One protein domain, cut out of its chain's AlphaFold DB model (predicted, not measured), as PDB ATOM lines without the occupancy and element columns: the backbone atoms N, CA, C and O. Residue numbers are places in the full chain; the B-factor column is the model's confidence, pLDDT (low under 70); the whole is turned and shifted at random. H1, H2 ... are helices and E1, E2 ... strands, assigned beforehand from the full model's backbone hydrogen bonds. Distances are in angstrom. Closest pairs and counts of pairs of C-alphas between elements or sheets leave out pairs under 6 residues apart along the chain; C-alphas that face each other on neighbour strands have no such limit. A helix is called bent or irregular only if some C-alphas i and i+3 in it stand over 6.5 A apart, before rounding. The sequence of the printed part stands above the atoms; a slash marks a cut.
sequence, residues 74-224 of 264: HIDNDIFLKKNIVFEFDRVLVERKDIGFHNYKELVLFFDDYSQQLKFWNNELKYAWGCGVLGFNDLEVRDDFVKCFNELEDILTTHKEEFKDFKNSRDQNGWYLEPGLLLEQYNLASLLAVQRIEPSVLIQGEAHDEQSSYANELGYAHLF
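What this domain is: This is residues 74 to 224 of the 264 residues of an uncharacterized protein of Aquimarina spongiae (UniProt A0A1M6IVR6). Helix H5 is the core, with strand E3 of the two-stranded ribbon E2 E3 packed on it and the helices H2 and H1 packed crosswise on it. The ends of the longest axis are made by H3 and H4 on one side and by a small head on the other, the ribbon E1 E4 with H6 near it. The printed part has 151 residues, with six named helices and four named strands in the order E1 E2 H1 E3 H2 H3 H4 H5 H6 E4; both sheets are antiparallel and the class is mixed, helices and strands. It is compact, with a radius of gyration of the C-alphas of 16.0 A and spans of 46 by 36 by 25 A.

How they stand to each other: E2, residues 92 to 97, and E3, residues 129 to 136, are antiparallel neighbours at 167 degrees, with N 93 and O 135 at 2.9 A and N 130 and O 96 at 2.8 A within hydrogen-bond range. E3 bends by 101 degrees at residue 132. The closest C-alphas of E3 and H5, residues 179 to 195, are those of Trp 129 and Gln 185, 5.2 A apart. H5 has a kink of 29 degrees near residue 186. H2, residues 139 to 158, touches H5 with residues 144 to 153 alone, closest at the C-alphas of Phe 149 and Leu 183, 5.5 A, at a steep tilt of 46 degrees, opposite ways. H1, residues 102 to 115, touches H5 with residues 104 to 108 alone, closest at the C-alphas of Tyr 104 and Leu 182, 6.5 A; at 72 degrees they are only just about perpendicular. H3, residues 160 to 168, and H4, residues 171 to 174, only just touch, with 3 pairs of C-alphas within 8 A, and only at the corner; their closest C-alphas are those of Lys 167 and Gly 174, 4.7 A. E1, residues 79 to 81, and E4, residues 220 to 222, are antiparallel neighbours, with N 80 and O 221 at 2.8 A within hydrogen-bond range. The closest C-alphas of E4 and H6, residues 208 to 218, are those of Ala 221 and Ala 215, 6.5 A. Every O i to N i+4 pair is within hydrogen-bond range in H2, H3 and H6, against 6 of 10 in H1 and 12 of 13 in H5; H4 is too short for such a pair.

Where its parts are: E2 is 13.5 A and E3 14.1 A from first to last C-alpha. H2 measures 28.4 A, from C-alpha 139 at (256.105, 220.416, 148.959), H5 23.0 A, H1 19.6 A, H6 15.2 A and H3 12.2 A. H1 is irregular, with C-alphas 103 and 106 7.0 A apart. E1 begins at C-alpha 79, (240.512, 235.560, 157.769), and E4 ends at C-alpha 222, (237.198, 233.794, 160.083).

The domain as a whole: The two C-alphas farthest apart, those of Asn 84 and Asp 165, are 46.2 A apart. The printed part has no cut; the links H1 to E3 and H5 to H6 are long. No printed residue has a pLDDT under 70.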
ATOM      1  N   HIS A  74     249.079 229.422 153.129       98.06
ATOM      2  CA  HIS A  74     247.928 230.060 152.504       98.06
ATOM      3  C   HIS A  74     246.927 230.506 153.574       98.06
ATOM      4  O   HIS A  74     246.660 229.767 154.526       98.06
ATOM      5  N   ILE A  75     246.339 231.688 153.382       97.56
ATOM      6  CA  ILE A  75     245.293 232.255 154.237       97.56
ATOM      7  C   ILE A  75     244.166 232.791 153.345       97.56
ATOM      8  O   ILE A  75     244.409 233.607 152.457       97.56
ATOM      9  N   ASP A  76     242.930 232.356 153.588       95.62
ATOM     10  CA  ASP A  76     241.747 232.867 152.888       95.62
ATOM     11  C   ASP A  76     241.488 234.354 153.201       95.62
ATOM     12  O   ASP A  76     241.779 234.872 154.282       95.62
ATOM     13  N   ASN A  77     240.894 235.068 152.241       93.69
ATOM     14  CA  ASN A  77     240.719 236.526 152.301       93.69
ATOM     15  C   ASN A  77     239.644 237.018 153.290       93.69
ATOM     16  O   ASN A  77     239.450 238.228 153.451       93.69
ATOM     17  N   ASP A  78     238.930 236.105 153.942       94.94
ATOM     18  CA  ASP A  78     237.950 236.357 154.997       94.94
ATOM     19  C   ASP A  78     238.467 235.975 156.398       94.94
ATOM     20  O   ASP A  78     237.695 235.956 157.371       94.94
ATOM     21  N   ILE A  79     239.784 235.766 156.515       96.62
ATOM     22  CA  ILE A  79     240.512 235.560 157.769       96.62
ATOM     23  C   ILE A  79     241.234 236.835 158.209       96.62
ATOM     24  O   ILE A  79     241.837 237.554 157.416       96.62
ATOM     25  N   PHE A  80     241.208 237.105 159.515       96.38
ATOM     26  CA  PHE A  80     241.806 238.289 160.127       96.38
ATOM     27  C   PHE A  80     242.708 237.917 161.297       96.38
ATOM     28  O   PHE A  80     242.252 237.349 162.297       96.38
ATOM     29  N   LEU A  81     243.970 238.340 161.214       96.50
ATOM     30  CA  LEU A  81     244.990 238.090 162.230       96.50
ATOM     31  C   LEU A  81     245.208 239.339 163.094       96.50
ATOM     32  O   LEU A  81     245.882 240.305 162.726       96.50
ATOM     33  N   LYS A  82     244.585 239.362 164.275       94.19
ATOM     34  CA  LYS A  82     244.674 240.496 165.218       94.19
ATOM     35  C   LYS A  82     245.968 240.492 166.031       94.19
ATOM     36  O   LYS A  82     246.262 241.498 166.674       94.19
ATOM     37  N   LYS A  83     246.685 239.372 166.037       95.44
ATOM     38  CA  LYS A  83     247.968 239.152 166.705       95.44
ATOM     39  C   LYS A  83     248.899 238.421 165.736       95.44
ATOM     40  O   LYS A  83     248.409 237.755 164.827       95.44
ATOM     41  N   ASN A  84     250.203 238.515 165.983       96.19
ATOM     42  CA  ASN A  84     251.172 237.636 165.343       96.19
ATOM     43  C   ASN A  84     250.891 236.181 165.756       96.19
ATOM     44  O   ASN A  84     250.793 235.896 166.954       96.19
ATOM     45  N   ILE A  85     250.754 235.295 164.774       96.06
ATOM     46  CA  ILE A  85     250.620 233.855 164.968       96.06
ATOM     47  C   ILE A  85     251.901 233.217 164.445       96.06
ATOM     48  O   ILE A  85     252.246 233.351 163.277       96.06
ATOM     49  N   VAL A  86     252.605 232.493 165.308       94.12
ATOM     50  CA  VAL A  86     253.783 231.742 164.876       94.12
ATOM     51  C   VAL A  86     253.312 230.442 164.225       94.12
ATOM     52  O   VAL A  86     252.794 229.557 164.906       94.12
ATOM     53  N   PHE A  87     253.465 230.338 162.906       95.44
ATOM     54  CA  PHE A  87     253.150 229.127 162.149       95.44
ATOM     55  C   PHE A  87     254.323 228.143 162.190       95.44
ATOM     56  O   PHE A  87     255.090 228.022 161.240       95.44
ATOM     57  N   GLU A  88     254.467 227.435 163.306       93.75
ATOM     58  CA  GLU A  88     255.413 226.324 163.443       93.75
ATOM     59  C   GLU A  88     254.692 224.991 163.221       93.75
ATOM     60  O   GLU A  88     253.787 224.627 163.971       93.75
ATOM     61  N   PHE A  89     255.085 224.264 162.176       97.94
ATOM     62  CA  PHE A  89     254.537 222.954 161.829       97.94
ATOM     63  C   PHE A  89     255.594 222.093 161.129       97.94
ATOM     64  O   PHE A  89     256.581 222.615 160.622       97.94
ATOM     65  N   ASP A  90     255.417 220.771 161.128       97.56
ATOM     66  CA  ASP A  90     256.393 219.845 160.534       97.56
ATOM     67  C   ASP A  90     256.216 219.737 159.013       97.56
ATOM     68  O   ASP A  90     257.028 220.259 158.253       97.56
ATOM     69  N   ARG A  91     255.114 219.120 158.561       98.44
ATOM     70  CA  ARG A  91     254.850 218.859 157.132       98.44
ATOM     71  C   ARG A  91     253.693 219.681 156.578       98.44
ATOM     72  O   ARG A  91     253.859 220.376 155.579       98.44
ATOM     73  N   VAL A  92     252.537 219.610 157.241       98.81
ATOM     74  CA  VAL A  92     251.287 220.260 156.819       98.81
ATOM     75  C   VAL A  92     250.642 220.976 158.001       98.81
ATOM     76  O   VAL A  92     250.622 220.440 159.111       98.81
ATOM     77  N   LEU A  93     250.106 222.168 157.755       98.81
ATOM     78  CA  LEU A  93     249.282 222.945 158.682       98.81
ATOM     79  C   LEU A  93     247.854 223.006 158.144       98.81
ATOM     80  O   LEU A  93     247.659 223.315 156.973       98.81
ATOM     81  N   VAL A  94     246.867 222.781 159.003       98.62
ATOM     82  CA  VAL A  94     245.442 222.965 158.695       98.62
ATOM     83  C   VAL A  94     244.800 223.916 159.698       98.62
ATOM     84  O   VAL A  94     245.264 224.045 160.835       98.62
ATOM     85  N   GLU A  95     243.713 224.580 159.307       97.81
ATOM     86  CA  GLU A  95     243.042 225.557 160.165       97.81
ATOM     87  C   GLU A  95     242.450 224.889 161.407       97.81
ATOM     88  O   GLU A  95     242.726 225.290 162.534       97.81
ATOM     89  N   ARG A  96     241.591 223.894 161.195       96.69
ATOM     90  CA  ARG A  96     240.802 223.228 162.237       96.69
ATOM     91  C   ARG A  96     240.240 221.924 161.699       96.69
ATOM     92  O   ARG A  96     240.125 221.749 160.490       96.69
ATOM     93  N   LYS A  97     239.784 221.044 162.582       96.31
ATOM     94  CA  LYS A  97     238.897 219.950 162.181       96.31
ATOM     95  C   LYS A  97     237.500 220.501 161.899       96.31
ATOM     96  O   LYS A  97     236.953 221.231 162.729       96.31
ATOM     97  N   ASP A  98     236.930 220.184 160.740       92.94
ATOM     98  CA  ASP A  98     235.590 220.654 160.390       92.94
ATOM     99  C   ASP A  98     234.528 219.912 161.221       92.94
ATOM    100  O   ASP A  98     234.434 218.683 161.217       92.94
ATOM    101  N   ILE A  99     233.707 220.683 161.935       87.25
ATOM    102  CA  ILE A  99     232.588 220.199 162.757       87.25
ATOM    103  C   ILE A  99     231.333 219.876 161.921       87.25
ATOM    104  O   ILE A  99     230.362 219.300 162.412       87.25
ATOM    105  N   GLY A 100     231.337 220.250 160.641       85.25
ATOM    106  CA  GLY A 100     230.248 220.139 159.682       85.25
ATOM    107  C   GLY A 100     230.273 218.878 158.822       85.25
ATOM    108  O   GLY A 100     229.773 218.926 157.702       85.25
ATOM    109  N   PHE A 101     230.805 217.742 159.304       85.56
ATOM    110  CA  PHE A 101     230.987 216.538 158.467       85.56
ATOM    111  C   PHE A 101     229.704 216.051 157.752       85.56
ATOM    112  O   PHE A 101     229.754 215.443 156.684       85.56
ATOM    113  N   HIS A 102     228.525 216.355 158.298       84.25
ATOM    114  CA  HIS A 102     227.244 216.056 157.655       84.25
ATOM    115  C   HIS A 102     227.107 216.651 156.239       84.25
ATOM    116  O   HIS A 102     226.434 216.043 155.410       84.25
ATOM    117  N   ASN A 103     227.789 217.762 155.936       85.44
ATOM    118  CA  ASN A 103     227.808 218.383 154.607       85.44
ATOM    119  C   ASN A 103     228.609 217.577 153.572       85.44
ATOM    120  O   ASN A 103     228.421 217.746 152.372       85.44
ATOM    121  N   TYR A 104     229.476 216.674 154.031       93.56
ATOM    122  CA  TYR A 104     230.361 215.883 153.181       93.56
ATOM    123  C   TYR A 104     229.773 214.525 152.854       93.56
ATOM    124  O   TYR A 104     230.058 213.986 151.798       93.56
ATOM    125  N   LYS A 105     228.944 213.957 153.737       93.00
ATOM    126  CA  LYS A 105     228.484 212.565 153.628       93.00
ATOM    127  C   LYS A 105     227.878 212.231 152.259       93.00
ATOM    128  O   LYS A 105     228.195 211.191 151.693       93.00
ATOM    129  N   GLU A 106     227.019 213.102 151.741       94.50
ATOM    130  CA  GLU A 106     226.381 212.918 150.432       94.50
ATOM    131  C   GLU A 106     227.354 213.169 149.271       94.50
ATOM    132  O   GLU A 106     227.292 212.474 148.263       94.50
ATOM    133  N   LEU A 107     228.292 214.112 149.421       95.44
ATOM    134  CA  LEU A 107     229.360 214.317 148.439       95.44
ATOM    135  C   LEU A 107     230.261 213.077 148.366       95.44
ATOM    136  O   LEU A 107     230.507 212.563 147.284       95.44
ATOM    137  N   VAL A 108     230.689 212.545 149.514       96.62
ATOM    138  CA  VAL A 108     231.493 211.321 149.601       96.62
ATOM    139  C   VAL A 108     230.747 210.155 148.975       96.62
ATOM    140  O   VAL A 108     231.342 209.437 148.187       96.62
ATOM    141  N   LEU A 109     229.449 210.004 149.258       95.31
ATOM    142  CA  LEU A 109     228.622 208.961 148.648       95.31
ATOM    143  C   LEU A 109     228.642 209.036 147.116       95.31
ATOM    144  O   LEU A 109     228.807 208.008 146.473       95.31
ATOM    145  N   PHE A 110     228.487 210.231 146.540       96.44
ATOM    146  CA  PHE A 110     228.543 210.402 145.089       96.44
ATOM    147  C   PHE A 110     229.932 210.084 144.523       96.44
ATOM    148  O   PHE A 110     230.053 209.339 143.558       96.44
ATOM    149  N   PHE A 111     230.989 210.648 145.112       97.38
ATOM    150  CA  PHE A 111     232.351 210.472 144.605       97.38
ATOM    151  C   PHE A 111     232.878 209.049 144.802       97.38
ATOM    152  O   PHE A 111     233.730 208.616 144.024       97.38
ATOM    153  N   ASP A 112     232.380 208.312 145.796       97.25
ATOM    154  CA  ASP A 112     232.825 206.950 146.086       97.25
ATOM    155  C   ASP A 112     232.591 205.994 144.915       97.25
ATOM    156  O   ASP A 112     233.464 205.182 144.621       97.25
ATOM    157  N   ASP A 113     231.488 206.155 144.179       95.94
ATOM    158  CA  ASP A 113     231.173 205.342 142.995       95.94
ATOM    159  C   ASP A 113     232.241 205.459 141.887       95.94
ATOM    160  O   ASP A 113     232.391 204.555 141.061       95.94
ATOM    161  N   TYR A 114     233.013 206.550 141.888       96.88
ATOM    162  CA  TYR A 114     233.974 206.889 140.838       96.88
ATOM    163  C   TYR A 114     235.428 206.947 141.317       96.88
ATOM    164  O   TYR A 114     236.329 207.060 140.489       96.88
ATOM    165  N   SER A 115     235.677 206.874 142.628       97.00
ATOM    166  CA  SER A 115     236.997 207.158 143.218       97.00
ATOM    167  C   SER A 115     237.713 205.926 143.780       97.00
ATOM    168  O   SER A 115     238.844 206.043 144.238       97.00
ATOM    169  N   GLN A 116     237.118 204.728 143.724       91.62
ATOM    170  CA  GLN A 116     237.672 203.522 144.370       91.62
ATOM    171  C   GLN A 116     239.060 203.106 143.854       91.62
ATOM    172  O   GLN A 116     239.833 202.478 144.576       91.62
ATOM    173  N   GLN A 117     239.391 203.442 142.605       93.69
ATOM    174  CA  GLN A 117     240.714 203.194 142.023       93.69
ATOM    175  C   GLN A 117     241.768 204.243 142.411       93.69
ATOM    176  O   GLN A 117     242.960 204.027 142.165       93.69
ATOM    177  N   LEU A 118     241.359 205.382 142.979       96.81
ATOM    178  CA  LEU A 118     242.270 206.446 143.382       96.81
ATOM    179  C   LEU A 118     242.970 206.047 144.682       96.81
ATOM    180  O   LEU A 118     242.340 205.781 145.701       96.81
ATOM    181  N   LYS A 119     244.305 206.022 144.662       95.50
ATOM    182  CA  LYS A 119     245.107 205.503 145.786       95.50
ATOM    183  C   LYS A 119     244.942 206.294 147.083       95.50
ATOM    184  O   LYS A 119     245.194 205.739 148.147       95.50
ATOM    185  N   PHE A 120     244.594 207.573 146.986       96.44
ATOM    186  CA  PHE A 120     244.428 208.466 148.130       96.44
ATOM    187  C   PHE A 120     242.992 208.475 148.673       96.44
ATOM    188  O   PHE A 120     242.765 209.026 149.746       96.44
ATOM    189  N   TRP A 121     242.025 207.906 147.943       97.62
ATOM    190  CA  TRP A 121     240.615 207.978 148.307       97.62
ATOM    191  C   TRP A 121     240.317 207.134 149.548       97.62
ATOM    192  O   TRP A 121     240.724 205.976 149.649       97.62
ATOM    193  N   ASN A 122     239.589 207.721 150.499       95.94
ATOM    194  CA  ASN A 122     239.203 207.058 151.738       95.94
ATOM    195  C   ASN A 122     237.783 207.461 152.151       95.94
ATOM    196  O   ASN A 122     237.606 208.355 152.974       95.94
ATOM    197  N   ASN A 123     236.785 206.749 151.626       93.81
ATOM    198  CA  ASN A 123     235.358 206.939 151.922       93.81
ATOM    199  C   ASN A 123     234.956 206.661 153.389       93.81
ATOM    200  O   ASN A 123     233.848 207.004 153.823       93.81
ATOM    201  N   GLU A 124     235.838 206.056 154.190       93.88
ATOM    202  CA  GLU A 124     235.551 205.750 155.589       93.88
ATOM    203  C   GLU A 124     235.860 206.897 156.550       93.88
ATOM    204  O   GLU A 124     235.389 206.875 157.692       93.88
ATOM    205  N   LEU A 125     236.562 207.942 156.102       94.75
ATOM    206  CA  LEU A 125     236.800 209.123 156.928       94.75
ATOM    207  C   LEU A 125     235.491 209.820 157.279       94.75
ATOM    208  O   LEU A 125     234.662 210.099 156.414       94.75
ATOM    209  N   LYS A 126     235.330 210.116 158.574       94.38
ATOM    210  CA  LYS A 126     234.161 210.810 159.134       94.38
ATOM    211  C   LYS A 126     234.485 212.233 159.602       94.38
ATOM    212  O   LYS A 126     233.865 212.737 160.536       94.38
ATOM    213  N   TYR A 127     235.494 212.848 158.993       95.44
ATOM    214  CA  TYR A 127     235.896 214.231 159.231       95.44
ATOM    215  C   TYR A 127     236.511 214.828 157.958       95.44
ATOM    216  O   TYR A 127     236.861 214.099 157.031       95.44
ATOM    217  N   ALA A 128     236.640 216.151 157.939       97.00
ATOM    218  CA  ALA A 128     237.393 216.911 156.948       97.00
ATOM    219  C   ALA A 128     238.221 217.990 157.668       97.00
ATOM    220  O   ALA A 128     237.979 218.275 158.847       97.00
ATOM    221  N   TRP A 129     239.198 218.573 156.978       97.19
ATOM    222  CA  TRP A 129     239.998 219.677 157.509       97.19
ATOM    223  C   TRP A 129     239.496 221.012 156.972       97.19
ATOM    224  O   TRP A 129     239.370 221.174 155.766       97.19
ATOM    225  N   GLY A 130     239.277 221.986 157.850       95.56
ATOM    226  CA  GLY A 130     239.099 223.370 157.433       95.56
ATOM    227  C   GLY A 130     240.389 223.879 156.793       95.56
ATOM    228  O   GLY A 130     241.454 223.822 157.410       95.56
ATOM    229  N   CYS A 131     240.280 224.376 155.565       96.06
ATOM    230  CA  CYS A 131     241.421 224.827 154.771       96.06
ATOM    231  C   CYS A 131     241.545 226.353 154.707       96.06
ATOM    232  O   CYS A 131     242.312 226.842 153.883       96.06
ATOM    233  N   GLY A 132     240.840 227.114 155.555       95.69
ATOM    234  CA  GLY A 132     240.955 228.577 155.574       95.69
ATOM    235  C   GLY A 132     242.391 229.047 155.811       95.69
ATOM    236  O   GLY A 132     242.867 229.990 155.187       95.69
ATOM    237  N   VAL A 133     243.112 228.312 156.655       97.69
ATOM    238  CA  VAL A 133     244.572 228.323 156.736       97.69
ATOM    239  C   VAL A 133     245.072 226.953 156.300       97.69
ATOM    240  O   VAL A 133     244.624 225.935 156.830       97.69
ATOM    241  N   LEU A 134     246.000 226.930 155.349       98.56
ATOM    242  CA  LEU A 134     246.601 225.705 154.831       98.56
ATOM    243  C   LEU A 134     248.080 225.953 154.551       98.56
ATOM    244  O   LEU A 134     248.414 226.818 153.751       98.56
ATOM    245  N   GLY A 135     248.968 225.211 155.204       98.50
ATOM    246  CA  GLY A 135     250.411 225.369 155.033       98.50
ATOM    247  C   GLY A 135     251.098 224.083 154.617       98.50
ATOM    248  O   GLY A 135     250.700 222.997 155.040       98.50
ATOM    249  N   PHE A 136     252.159 224.220 153.825       98.81
ATOM    250  CA  PHE A 136     252.992 223.114 153.370       98.81
ATOM    251  C   PHE A 136     254.464 223.463 153.568       98.81
ATOM    252  O   PHE A 136     255.002 224.337 152.893       98.81
ATOM    253  N   ASN A 137     255.116 222.744 154.476       98.56
ATOM    254  CA  ASN A 137     256.573 222.678 154.571       98.56
ATOM    255  C   ASN A 137     257.108 221.540 153.704       98.56
ATOM    256  O   ASN A 137     258.218 221.614 153.181       98.56
ATOM    257  N   ASP A 138     256.292 220.502 153.532       98.56
ATOM    258  CA  ASP A 138     256.548 219.400 152.624       98.56
ATOM    259  C   ASP A 138     255.848 219.649 151.280       98.56
ATOM    260  O   ASP A 138     254.637 219.452 151.135       98.56
ATOM    261  N   LEU A 139     256.621 220.112 150.295       98.62
ATOM    262  CA  LEU A 139     256.105 220.416 148.959       98.62
ATOM    263  C   LEU A 139     255.755 219.157 148.151       98.62
ATOM    264  O   LEU A 139     254.961 219.259 147.221       98.62
ATOM    265  N   GLU A 140     256.259 217.972 148.519       98.50
ATOM    266  CA  GLU A 140     255.826 216.718 147.884       98.50
ATOM    267  C   GLU A 140     254.374 216.403 148.276       98.50
ATOM    268  O   GLU A 140     253.559 216.044 147.429       98.50
ATOM    269  N   VAL A 141     254.006 216.644 149.542       98.62
ATOM    270  CA  VAL A 141     252.612 216.504 150.005       98.62
ATOM    271  C   VAL A 141     251.704 217.549 149.350       98.62
ATOM    272  O   VAL A 141     250.554 217.247 149.030       98.62
ATOM    273  N   ARG A 142     252.214 218.764 149.106       98.50
ATOM    274  CA  ARG A 142     251.508 219.791 148.321       98.50
ATOM    275  C   ARG A 142     251.235 219.306 146.899       98.50
ATOM    276  O   ARG A 142     250.105 219.425 146.428       98.50
ATOM    277  N   ASP A 143     252.251 218.773 146.223       98.62
ATOM    278  CA  ASP A 143     252.135 218.267 144.850       98.62
ATOM    279  C   ASP A 143     251.126 217.115 144.766       98.62
ATOM    280  O   ASP A 143     250.274 217.093 143.871       98.62
ATOM    281  N   ASP A 144     251.155 216.201 145.740       98.62
ATOM    282  CA  ASP A 144     250.164 215.136 145.856       98.62
ATOM    283  C   ASP A 144     248.755 215.695 146.100       98.62
ATOM    284  O   ASP A 144     247.821 215.272 145.423       98.62
ATOM    285  N   PHE A 145     248.580 216.671 146.999       98.50
ATOM    286  CA  PHE A 145     247.283 217.314 147.263       98.50
ATOM    287  C   PHE A 145     246.670 217.908 145.993       98.50
ATOM    288  O   PHE A 145     245.509 217.642 145.669       98.50
ATOM    289  N   VAL A 146     247.477 218.658 145.244       98.12
ATOM    290  CA  VAL A 146     247.103 219.246 143.958       98.12
ATOM    291  C   VAL A 146     246.730 218.168 142.943       98.12
ATOM    292  O   VAL A 146     245.719 218.281 142.251       98.12
ATOM    293  N   LYS A 147     247.534 217.108 142.836       98.25
ATOM    294  CA  LYS A 147     247.257 216.008 141.914       98.25
ATOM    295  C   LYS A 147     245.932 215.321 142.254       98.25
ATOM    296  O   LYS A 147     245.126 215.092 141.357       98.25
ATOM    297  N   CYS A 148     245.706 215.031 143.532       98.19
ATOM    298  CA  CYS A 148     244.482 214.399 144.015       98.19
ATOM    299  C   CYS A 148     243.253 215.284 143.755       98.19
ATOM    300  O   CYS A 148     242.204 214.779 143.361       98.19
ATOM    301  N   PHE A 149     243.396 216.608 143.894       97.38
ATOM    302  CA  PHE A 149     242.345 217.551 143.513       97.38
ATOM    303  C   PHE A 149     241.995 217.423 142.032       97.38
ATOM    304  O   PHE A 149     240.821 217.286 141.704       97.38
ATOM    305  N   ASN A 150     242.996 217.439 141.146       96.88
ATOM    306  CA  ASN A 150     242.769 217.348 139.701       96.88
ATOM    307  C   ASN A 150     242.088 216.021 139.324       96.88
ATOM    308  O   ASN A 150     241.165 216.018 138.519       96.88
ATOM    309  N   GLU A 151     242.476 214.905 139.956       97.94
ATOM    310  CA  GLU A 151     241.819 213.604 139.749       97.94
ATOM    311  C   GLU A 151     240.327 213.635 140.162       97.94
ATOM    312  O   GLU A 151     239.489 213.034 139.488       97.94
ATOM    313  N   LEU A 152     239.961 214.372 141.220       97.69
ATOM    314  CA  LEU A 152     238.559 214.568 141.630       97.69
ATOM    315  C   LEU A 152     237.813 215.577 140.743       97.69
ATOM    316  O   LEU A 152     236.629 215.387 140.461       97.69
ATOM    317  N   GLU A 153     238.477 216.642 140.290       96.25
ATOM    318  CA  GLU A 153     237.910 217.600 139.332       96.25
ATOM    319  C   GLU A 153     237.576 216.910 138.003       96.25
ATOM    320  O   GLU A 153     236.503 217.148 137.440       96.25
ATOM    321  N   ASP A 154     238.440 216.005 137.537       96.69
ATOM    322  CA  ASP A 154     238.211 215.198 136.339       96.69
ATOM    323  C   ASP A 154     236.982 214.290 136.500       96.69
ATOM    324  O   ASP A 154     236.164 214.197 135.579       96.69
ATOM    325  N   ILE A 155     236.796 213.675 137.675       97.56
ATOM    326  CA  ILE A 155     235.590 212.893 138.001       97.56
ATOM    327  C   ILE A 155     234.343 213.777 137.939       97.56
ATOM    328  O   ILE A 155     233.384 213.438 137.244       97.56
ATOM    329  N   LEU A 156     234.358 214.925 138.622       96.06
ATOM    330  CA  LEU A 156     233.226 215.855 138.642       96.06
ATOM    331  C   LEU A 156     232.877 216.357 137.236       96.06
ATOM    332  O   LEU A 156     231.705 216.468 136.884       96.06
ATOM    333  N   THR A 157     233.895 216.657 136.431       95.25
ATOM    334  CA  THR A 157     233.731 217.148 135.059       95.25
ATOM    335  C   THR A 157     233.172 216.061 134.147       95.25
ATOM    336  O   THR A 157     232.265 216.330 133.358       95.25
ATOM    337  N   THR A 158     233.677 214.833 134.275       97.38
ATOM    338  CA  THR A 158     233.226 213.677 133.489       97.38
ATOM    339  C   THR A 158     231.782 213.300 133.817       97.38
ATOM    340  O   THR A 158     231.013 213.011 132.905       97.38
ATOM    341  N   HIS A 159     231.400 213.367 135.095       96.94
ATOM    342  CA  HIS A 159     230.084 212.964 135.602       96.94
ATOM    343  C   HIS A 159     229.205 214.159 135.993       96.94
ATOM    344  O   HIS A 159     228.439 214.113 136.958       96.94
ATOM    345  N   LYS A 160     229.343 215.276 135.270       95.50
ATOM    346  CA  LYS A 160     228.705 216.547 135.627       95.50
ATOM    347  C   LYS A 160     227.178 216.474 135.632       95.50
ATOM    348  O   LYS A 160     226.542 217.057 136.513       95.50
ATOM    349  N   GLU A 161     226.581 215.800 134.651       96.81
ATOM    350  CA  GLU A 161     225.119 215.687 134.581       96.81
ATOM    351  C   GLU A 161     224.595 214.723 135.653       96.81
ATOM    352  O   GLU A 161     223.606 215.033 136.313       96.81
ATOM    353  N   GLU A 162     225.307 213.630 135.933       97.56
ATOM    354  CA  GLU A 162     224.990 212.713 137.028       97.56
ATOM    355  C   GLU A 162     225.089 213.406 138.390       97.56
ATOM    356  O   GLU A 162     224.206 213.235 139.231       97.56
ATOM    357  N   PHE A 163     226.112 214.241 138.604       95.94
ATOM    358  CA  PHE A 163     226.242 215.036 139.826       95.94
ATOM    359  C   PHE A 163     225.098 216.039 139.973       95.94
ATOM    360  O   PHE A 163     224.548 216.223 141.061       95.94
ATOM    361  N   LYS A 164     224.703 216.686 138.876       95.06
ATOM    362  CA  LYS A 164     223.585 217.629 138.862       95.06
ATOM    363  C   LYS A 164     222.259 216.938 139.170       95.06
ATOM    364  O   LYS A 164     221.485 217.456 139.977       95.06
ATOM    365  N   ASP A 165     222.003 215.772 138.584       96.25
ATOM    366  CA  ASP A 165     220.814 214.966 138.872       96.25
ATOM    367  C   ASP A 165     220.818 214.471 140.323       96.25
ATOM    368  O   ASP A 165     219.815 214.611 141.030       96.25
ATOM    369  N   PHE A 166     221.969 213.994 140.807       95.62
ATOM    370  CA  PHE A 166     222.181 213.635 142.207       95.62
ATOM    371  C   PHE A 166     221.842 214.807 143.132       95.62
ATOM    372  O   PHE A 166     221.017 214.656 144.032       95.62
ATOM    373  N   LYS A 167     222.403 215.993 142.877       94.31
ATOM    374  CA  LYS A 167     222.173 217.211 143.662       94.31
ATOM    375  C   LYS A 167     220.698 217.615 143.682       94.31
ATOM    376  O   LYS A 167     220.147 217.855 144.754       94.31
ATOM    377  N   ASN A 168     220.035 217.600 142.526       94.62
ATOM    378  CA  ASN A 168     218.609 217.924 142.404       94.62
ATOM    379  C   ASN A 168     217.694 216.911 143.107       94.62
ATOM    380  O   ASN A 168     216.576 217.260 143.480       94.62
ATOM    381  N   SER A 169     218.152 215.671 143.300       94.25
ATOM    382  CA  SER A 169     217.394 214.636 144.009       94.25
ATOM    383  C   SER A 169     217.419 214.779 145.538       94.25
ATOM    384  O   SER A 169     216.654 214.100 146.225       94.25
ATOM    385  N   ARG A 170     218.291 215.636 146.089       92.88
ATOM    386  CA  ARG A 170     218.441 215.827 147.540       92.88
ATOM    387  C   ARG A 170     217.549 216.939 148.074       92.88
ATOM    388  O   ARG A 170     217.098 217.823 147.344       92.88
ATOM    389  N   ASP A 171     217.337 216.911 149.387       87.12
ATOM    390  CA  ASP A 171     216.569 217.926 150.103       87.12
ATOM    391  C   ASP A 171     217.018 219.342 149.728       87.12
ATOM    392  O   ASP A 171     218.211 219.641 149.639       87.12
ATOM    393  N   GLN A 172     216.032 220.217 149.512       84.62
ATOM    394  CA  GLN A 172     216.251 221.616 149.134       84.62
ATOM    395  C   GLN A 172     217.123 221.766 147.865       84.62
ATOM    396  O   GLN A 172     217.903 222.713 147.751       84.62
ATOM    397  N   ASN A 173     216.992 220.831 146.913       85.62
ATOM    398  CA  ASN A 173     217.769 220.749 145.668       85.62
ATOM    399  C   ASN A 173     219.289 220.682 145.901       85.62
ATOM    400  O   ASN A 173     220.067 221.193 145.095       85.62
ATOM    401  N   GLY A 174     219.711 220.127 147.043       86.81
ATOM    402  CA  GLY A 174     221.121 219.906 147.345       86.81
ATOM    403  C   GLY A 174     221.957 221.185 147.397       86.81
ATOM    404  O   GLY A 174     223.129 221.154 147.035       86.81
ATOM    405  N   TRP A 175     221.393 222.323 147.820       86.69
ATOM    406  CA  TRP A 175     222.129 223.600 147.870       86.69
ATOM    407  C   TRP A 175     223.401 223.549 148.733       86.69
ATOM    408  O   TRP A 175     224.322 224.314 148.480       86.69
ATOM    409  N   TYR A 176     223.442 222.654 149.724       87.12
ATOM    410  CA  TYR A 176     224.585 222.421 150.613       87.12
ATOM    411  C   TYR A 176     225.666 221.519 149.989       87.12
ATOM    412  O   TYR A 176     226.746 221.369 150.554       87.12
ATOM    413  N   LEU A 177     225.378 220.893 148.842       91.94
ATOM    414  CA  LEU A 177     226.309 220.036 148.108       91.94
ATOM    415  C   LEU A 177     227.217 220.907 147.248       91.94
ATOM    416  O   LEU A 177     227.014 221.086 146.040       91.94
ATOM    417  N   GLU A 178     228.209 221.478 147.914       91.50
ATOM    418  CA  GLU A 178     229.283 222.237 147.295       91.50
ATOM    419  C   GLU A 178     230.453 221.283 147.012       91.50
ATOM    420  O   GLU A 178     231.178 220.930 147.945       91.50
ATOM    421  N   PRO A 179     230.663 220.837 145.755       94.00
ATOM    422  CA  PRO A 179     231.704 219.852 145.438       94.00
ATOM    423  C   PRO A 179     233.095 220.345 145.843       94.00
ATOM    424  O   PRO A 179     233.946 219.560 146.248       94.00
ATOM    425  N   GLY A 180     233.282 221.662 145.838       93.00
ATOM    426  CA  GLY A 180     234.443 222.336 146.374       93.00
ATOM    427  C   GLY A 180     234.907 221.920 147.764       93.00
ATOM    428  O   GLY A 180     236.104 221.764 147.986       93.00
ATOM    429  N   LEU A 181     233.965 221.692 148.685       93.31
ATOM    430  CA  LEU A 181     234.286 221.224 150.033       93.31
ATOM    431  C   LEU A 181     234.946 219.845 149.982       93.31
ATOM    432  O   LEU A 181     235.926 219.595 150.677       93.31
ATOM    433  N   LEU A 182     234.450 218.946 149.130       96.19
ATOM    434  CA  LEU A 182     235.050 217.624 148.975       96.19
ATOM    435  C   LEU A 182     236.419 217.717 148.299       96.19
ATOM    436  O   LEU A 182     237.382 217.146 148.806       96.19
ATOM    437  N   LEU A 183     236.501 218.450 147.187       96.88
ATOM    438  CA  LEU A 183     237.716 218.580 146.382       96.88
ATOM    439  C   LEU A 183     238.870 219.233 147.159       96.88
ATOM    440  O   LEU A 183     240.022 218.851 146.969       96.88
ATOM    441  N   GLU A 184     238.586 220.184 148.049       96.06
ATOM    442  CA  GLU A 184     239.597 220.841 148.883       96.06
ATOM    443  C   GLU A 184     239.792 220.127 150.231       96.06
ATOM    444  O   GLU A 184     240.883 219.650 150.546       96.06
ATOM    445  N   GLN A 185     238.742 220.041 151.046       96.62
ATOM    446  CA  GLN A 185     238.857 219.737 152.476       96.62
ATOM    447  C   GLN A 185     238.859 218.233 152.755       96.62
ATOM    448  O   GLN A 185     239.685 217.730 153.524       96.62
ATOM    449  N   TYR A 186     237.959 217.485 152.112       97.69
ATOM    450  CA  TYR A 186     237.905 216.028 152.271       97.69
ATOM    451  C   TYR A 186     239.038 215.320 151.524       97.69
ATOM    452  O   TYR A 186     239.592 214.340 152.024       97.69
ATOM    453  N   ASN A 187     239.408 215.836 150.351       97.50
ATOM    454  CA  ASN A 187     240.576 215.404 149.594       97.50
ATOM    455  C   ASN A 187     241.842 215.451 150.460       97.50
ATOM    456  O   ASN A 187     242.510 214.431 150.622       97.50
ATOM    457  N   LEU A 188     242.116 216.597 151.101       98.31
ATOM    458  CA  LEU A 188     243.262 216.733 151.999       98.31
ATOM    459  C   LEU A 188     243.200 215.712 153.143       98.31
ATOM    460  O   LEU A 188     244.185 215.028 153.409       98.31
ATOM    461  N   ALA A 189     242.044 215.556 153.793       98.19
ATOM    462  CA  ALA A 189     241.886 214.572 154.864       98.19
ATOM    463  C   ALA A 189     242.164 213.132 154.385       98.19
ATOM    464  O   ALA A 189     242.876 212.387 155.061       98.19
ATOM    465  N   SER A 190     241.657 212.764 153.206       98.12
ATOM    466  CA  SER A 190     241.855 211.444 152.591       98.12
ATOM    467  C   SER A 190     243.324 211.180 152.279       98.12
ATOM    468  O   SER A 190     243.872 210.160 152.708       98.12
ATOM    469  N   LEU A 191     243.988 212.141 151.630       98.56
ATOM    470  CA  LEU A 191     245.409 212.071 151.310       98.56
ATOM    471  C   LEU A 191     246.269 211.886 152.565       98.56
ATOM    472  O   LEU A 191     247.059 210.941 152.640       98.56
ATOM    473  N   LEU A 192     246.095 212.753 153.566       98.56
ATOM    474  CA  LEU A 192     246.893 212.712 154.793       98.56
ATOM    475  C   LEU A 192     246.673 211.406 155.565       98.56
ATOM    476  O   LEU A 192     247.638 210.808 156.046       98.56
ATOM    477  N   ALA A 193     245.436 210.902 155.617       98.12
ATOM    478  CA  ALA A 193     245.127 209.632 156.267       98.12
ATOM    479  C   ALA A 193     245.832 208.442 155.590       98.12
ATOM    480  O   ALA A 193     246.403 207.592 156.277       98.12
ATOM    481  N   VAL A 194     245.833 208.386 154.252       97.31
ATOM    482  CA  VAL A 194     246.516 207.322 153.493       97.31
ATOM    483  C   VAL A 194     248.033 207.403 153.666       97.31
ATOM    484  O   VAL A 194     248.686 206.375 153.863       97.31
ATOM    485  N   GLN A 195     248.594 208.613 153.652       97.81
ATOM    486  CA  GLN A 195     250.026 208.839 153.854       97.81
ATOM    487  C   GLN A 195     250.464 208.745 155.324       97.81
ATOM    488  O   GLN A 195     251.663 208.765 155.603       97.81
ATOM    489  N   ARG A 196     249.514 208.590 156.259       97.81
ATOM    490  CA  ARG A 196     249.743 208.564 157.715       97.81
ATOM    491  C   ARG A 196     250.457 209.823 158.209       97.81
ATOM    492  O   ARG A 196     251.373 209.746 159.027       97.81
ATOM    493  N   ILE A 197     250.037 210.967 157.682       98.25
ATOM    494  CA  ILE A 197     250.520 212.284 158.080       98.25
ATOM    495  C   ILE A 197     249.505 212.879 159.045       98.25
ATOM    496  O   ILE A 197     248.350 213.080 158.682       98.25
ATOM    497  N   GLU A 198     249.952 213.182 160.258       97.94
ATOM    498  CA  GLU A 198     249.176 213.988 161.195       97.94
ATOM    499  C   GLU A 198     249.515 215.467 160.944       97.94
ATOM    500  O   GLU A 198     250.679 215.851 161.113       97.94
ATOM    501  N   PRO A 199     248.564 216.301 160.489       98.31
ATOM    502  CA  PRO A 199     248.837 217.713 160.279       98.31
ATOM    503  C   PRO A 199     248.932 218.454 161.618       98.31
ATOM    504  O   PRO A 199     248.316 218.083 162.616       98.31
ATOM    505  N   SER A 200     249.659 219.569 161.631       98.50
ATOM    506  CA  SER A 200     249.538 220.543 162.716       98.50
ATOM    507  C   SER A 200     248.205 221.274 162.582       98.50
ATOM    508  O   SER A 200     247.836 221.693 161.487       98.50
ATOM    509  N   VAL A 201     247.476 221.431 163.685       98.12
ATOM    510  CA  VAL A 201     246.149 222.065 163.691       98.12
ATOM    511  C   VAL A 201     246.247 223.434 164.358       98.12
ATOM    512  O   VAL A 201     246.656 223.537 165.516       98.12
ATOM    513  N   LEU A 202     245.871 224.493 163.640       97.88
ATOM    514  CA  LEU A 202     245.983 225.862 164.142       97.88
ATOM    515  C   LEU A 202     244.991 226.149 165.277       97.88
ATOM    516  O   LEU A 202     245.360 226.732 166.294       97.88
ATOM    517  N   ILE A 203     243.730 225.755 165.097       97.25
ATOM    518  CA  ILE A 203     242.628 226.005 166.027       97.25
ATOM    519  C   ILE A 203     242.179 224.673 166.610       97.25
ATOM    520  O   ILE A 203     241.569 223.845 165.934       97.25
ATOM    521  N   GLN A 204     242.491 224.492 167.889       95.94
ATOM    522  CA  GLN A 204     242.216 223.266 168.623       95.94
ATOM    523  C   GLN A 204     240.750 223.184 169.067       95.94
ATOM    524  O   GLN A 204     240.070 224.201 169.214       95.94
ATOM    525  N   GLY A 205     240.291 221.959 169.323       94.12
ATOM    526  CA  GLY A 205     238.939 221.664 169.798       94.12
ATOM    527  C   GLY A 205     238.104 220.877 168.791       94.12
ATOM    528  O   GLY A 205     238.318 220.935 167.576       94.12
ATOM    529  N   GLU A 206     237.131 220.142 169.316       91.50
ATOM    530  CA  GLU A 206     236.223 219.279 168.546       91.50
ATOM    531  C   GLU A 206     234.819 219.893 168.437       91.50
ATOM    532  O   GLU A 206     234.048 219.543 167.545       91.50
ATOM    533  N   ALA A 207     234.486 220.830 169.331       93.62
ATOM    534  CA  ALA A 207     233.215 221.542 169.344       93.62
ATOM    535  C   ALA A 207     233.361 223.015 168.928       93.62
ATOM    536  O   ALA A 207     234.426 223.628 169.023       93.62
ATOM    537  N   HIS A 208     232.256 223.608 168.469       91.44
ATOM    538  CA  HIS A 208     232.228 224.991 167.984       91.44
ATOM    539  C   HIS A 208     232.685 226.011 169.040       91.44
ATOM    540  O   HIS A 208     233.375 226.978 168.719       91.44
ATOM    541  N   ASP A 209     232.255 225.848 170.290       94.88
ATOM    542  CA  ASP A 209     232.586 226.731 171.410       94.88
ATOM    543  C   ASP A 209     234.062 226.633 171.809       94.88
ATOM    544  O   ASP A 209     234.697 227.671 171.996       94.88
ATOM    545  N   GLU A 210     234.624 225.423 171.838       96.19
ATOM    546  CA  GLU A 210     236.057 225.187 172.053       96.19
ATOM    547  C   GLU A 210     236.897 225.886 170.978       96.19
ATOM    548  O   GLU A 210     237.734 226.737 171.292       96.19
ATOM    549  N   GLN A 211     236.600 225.613 169.701       95.94
ATOM    550  CA  GLN A 211     237.298 226.227 168.570       95.94
ATOM    551  C   GLN A 211     237.136 227.753 168.555       95.94
ATOM    552  O   GLN A 211     238.068 228.484 168.218       95.94
ATOM    553  N   SER A 212     235.962 228.262 168.940       94.44
ATOM    554  CA  SER A 212     235.714 229.704 169.050       94.44
ATOM    555  C   SER A 212     236.520 230.344 170.179       94.44
ATOM    556  O   SER A 212     237.042 231.447 170.000       94.44
ATOM    557  N   SER A 213     236.631 229.688 171.340       96.56
ATOM    558  CA  SER A 213     237.456 230.173 172.453       96.56
ATOM    559  C   SER A 213     238.920 230.236 172.036       96.56
ATOM    560  O   SER A 213     239.543 231.293 172.141       96.56
ATOM    561  N   TYR A 214     239.424 229.147 171.451       97.12
ATOM    562  CA  TYR A 214     240.808 229.049 171.000       97.12
ATOM    563  C   TYR A 214     241.140 230.110 169.941       97.12
ATOM    564  O   TYR A 214     242.126 230.837 170.065       97.12
ATOM    565  N   ALA A 215     240.276 230.280 168.933       96.50
ATOM    566  CA  ALA A 215     240.438 231.315 167.913       96.50
ATOM    567  C   ALA A 215     240.502 232.728 168.523       96.50
ATOM    568  O   ALA A 215     241.357 233.534 168.150       96.50
ATOM    569  N   ASN A 216     239.635 233.036 169.494       95.88
ATOM    570  CA  ASN A 216     239.640 234.338 170.162       95.88
ATOM    571  C   ASN A 216     240.931 234.585 170.956       95.88
ATOM    572  O   ASN A 216     241.483 235.688 170.892       95.88
ATOM    573  N   GLU A 217     241.423 233.578 171.678       96.44
ATOM    574  CA  GLU A 217     242.678 233.649 172.435       96.44
ATOM    575  C   GLU A 217     243.876 233.899 171.512       96.44
ATOM    576  O   GLU A 217     244.679 234.811 171.763       96.44
ATOM    577  N   LEU A 218     243.916 233.181 170.387       96.56
ATOM    578  CA  LEU A 218     244.926 233.311 169.338       96.56
ATOM    579  C   LEU A 218     244.867 234.671 168.614       96.56
ATOM    580  O   LEU A 218     245.831 235.096 167.987       96.56
ATOM    581  N   GLY A 219     243.759 235.409 168.742       96.50
ATOM    582  CA  GLY A 219     243.542 236.659 168.012       96.50
ATOM    583  C   GLY A 219     243.127 236.435 166.557       96.50
ATOM    584  O   GLY A 219     243.326 237.313 165.722       96.50
ATOM    585  N   TYR A 220     242.529 235.287 166.269       97.12
ATOM    586  CA  TYR A 220     242.081 234.852 164.958       97.12
ATOM    587  C   TYR A 220     240.578 235.118 164.771       97.12
ATOM    588  O   TYR A 220     239.787 235.035 165.715       97.12
ATOM    589  N   ALA A 221     240.157 235.447 163.552       95.12
ATOM    590  CA  ALA A 221     238.748 235.482 163.170       95.12
ATOM    591  C   ALA A 221     238.587 235.042 161.713       95.12
ATOM    592  O   ALA A 221     239.373 235.461 160.877       95.12
ATOM    593  N   HIS A 222     237.542 234.269 161.424       94.31
ATOM    594  CA  HIS A 222     237.198 233.794 160.083       94.31
ATOM    595  C   HIS A 222     235.701 234.048 159.851       94.31
ATOM    596  O   HIS A 222     234.866 233.663 160.679       94.31
ATOM    597  N   LEU A 223     235.354 234.776 158.785       92.25
ATOM    598  CA  LEU A 223     233.973 235.142 158.451       92.25
ATOM    599  C   LEU A 223     233.333 234.172 157.447       92.25
ATOM    600  O   LEU A 223     233.214 234.468 156.264       92.25
ATOM    601  N   PHE A 224     232.811 233.053 157.940       82.31
ATOM    602  CA  PHE A 224     232.235 232.006 157.090       82.31
ATOM    603  C   PHE A 224     230.943 232.402 156.352       82.31
ATOM    604  O   PHE A 224     230.037 233.046 156.907       82.31
TER     605      PHE A 224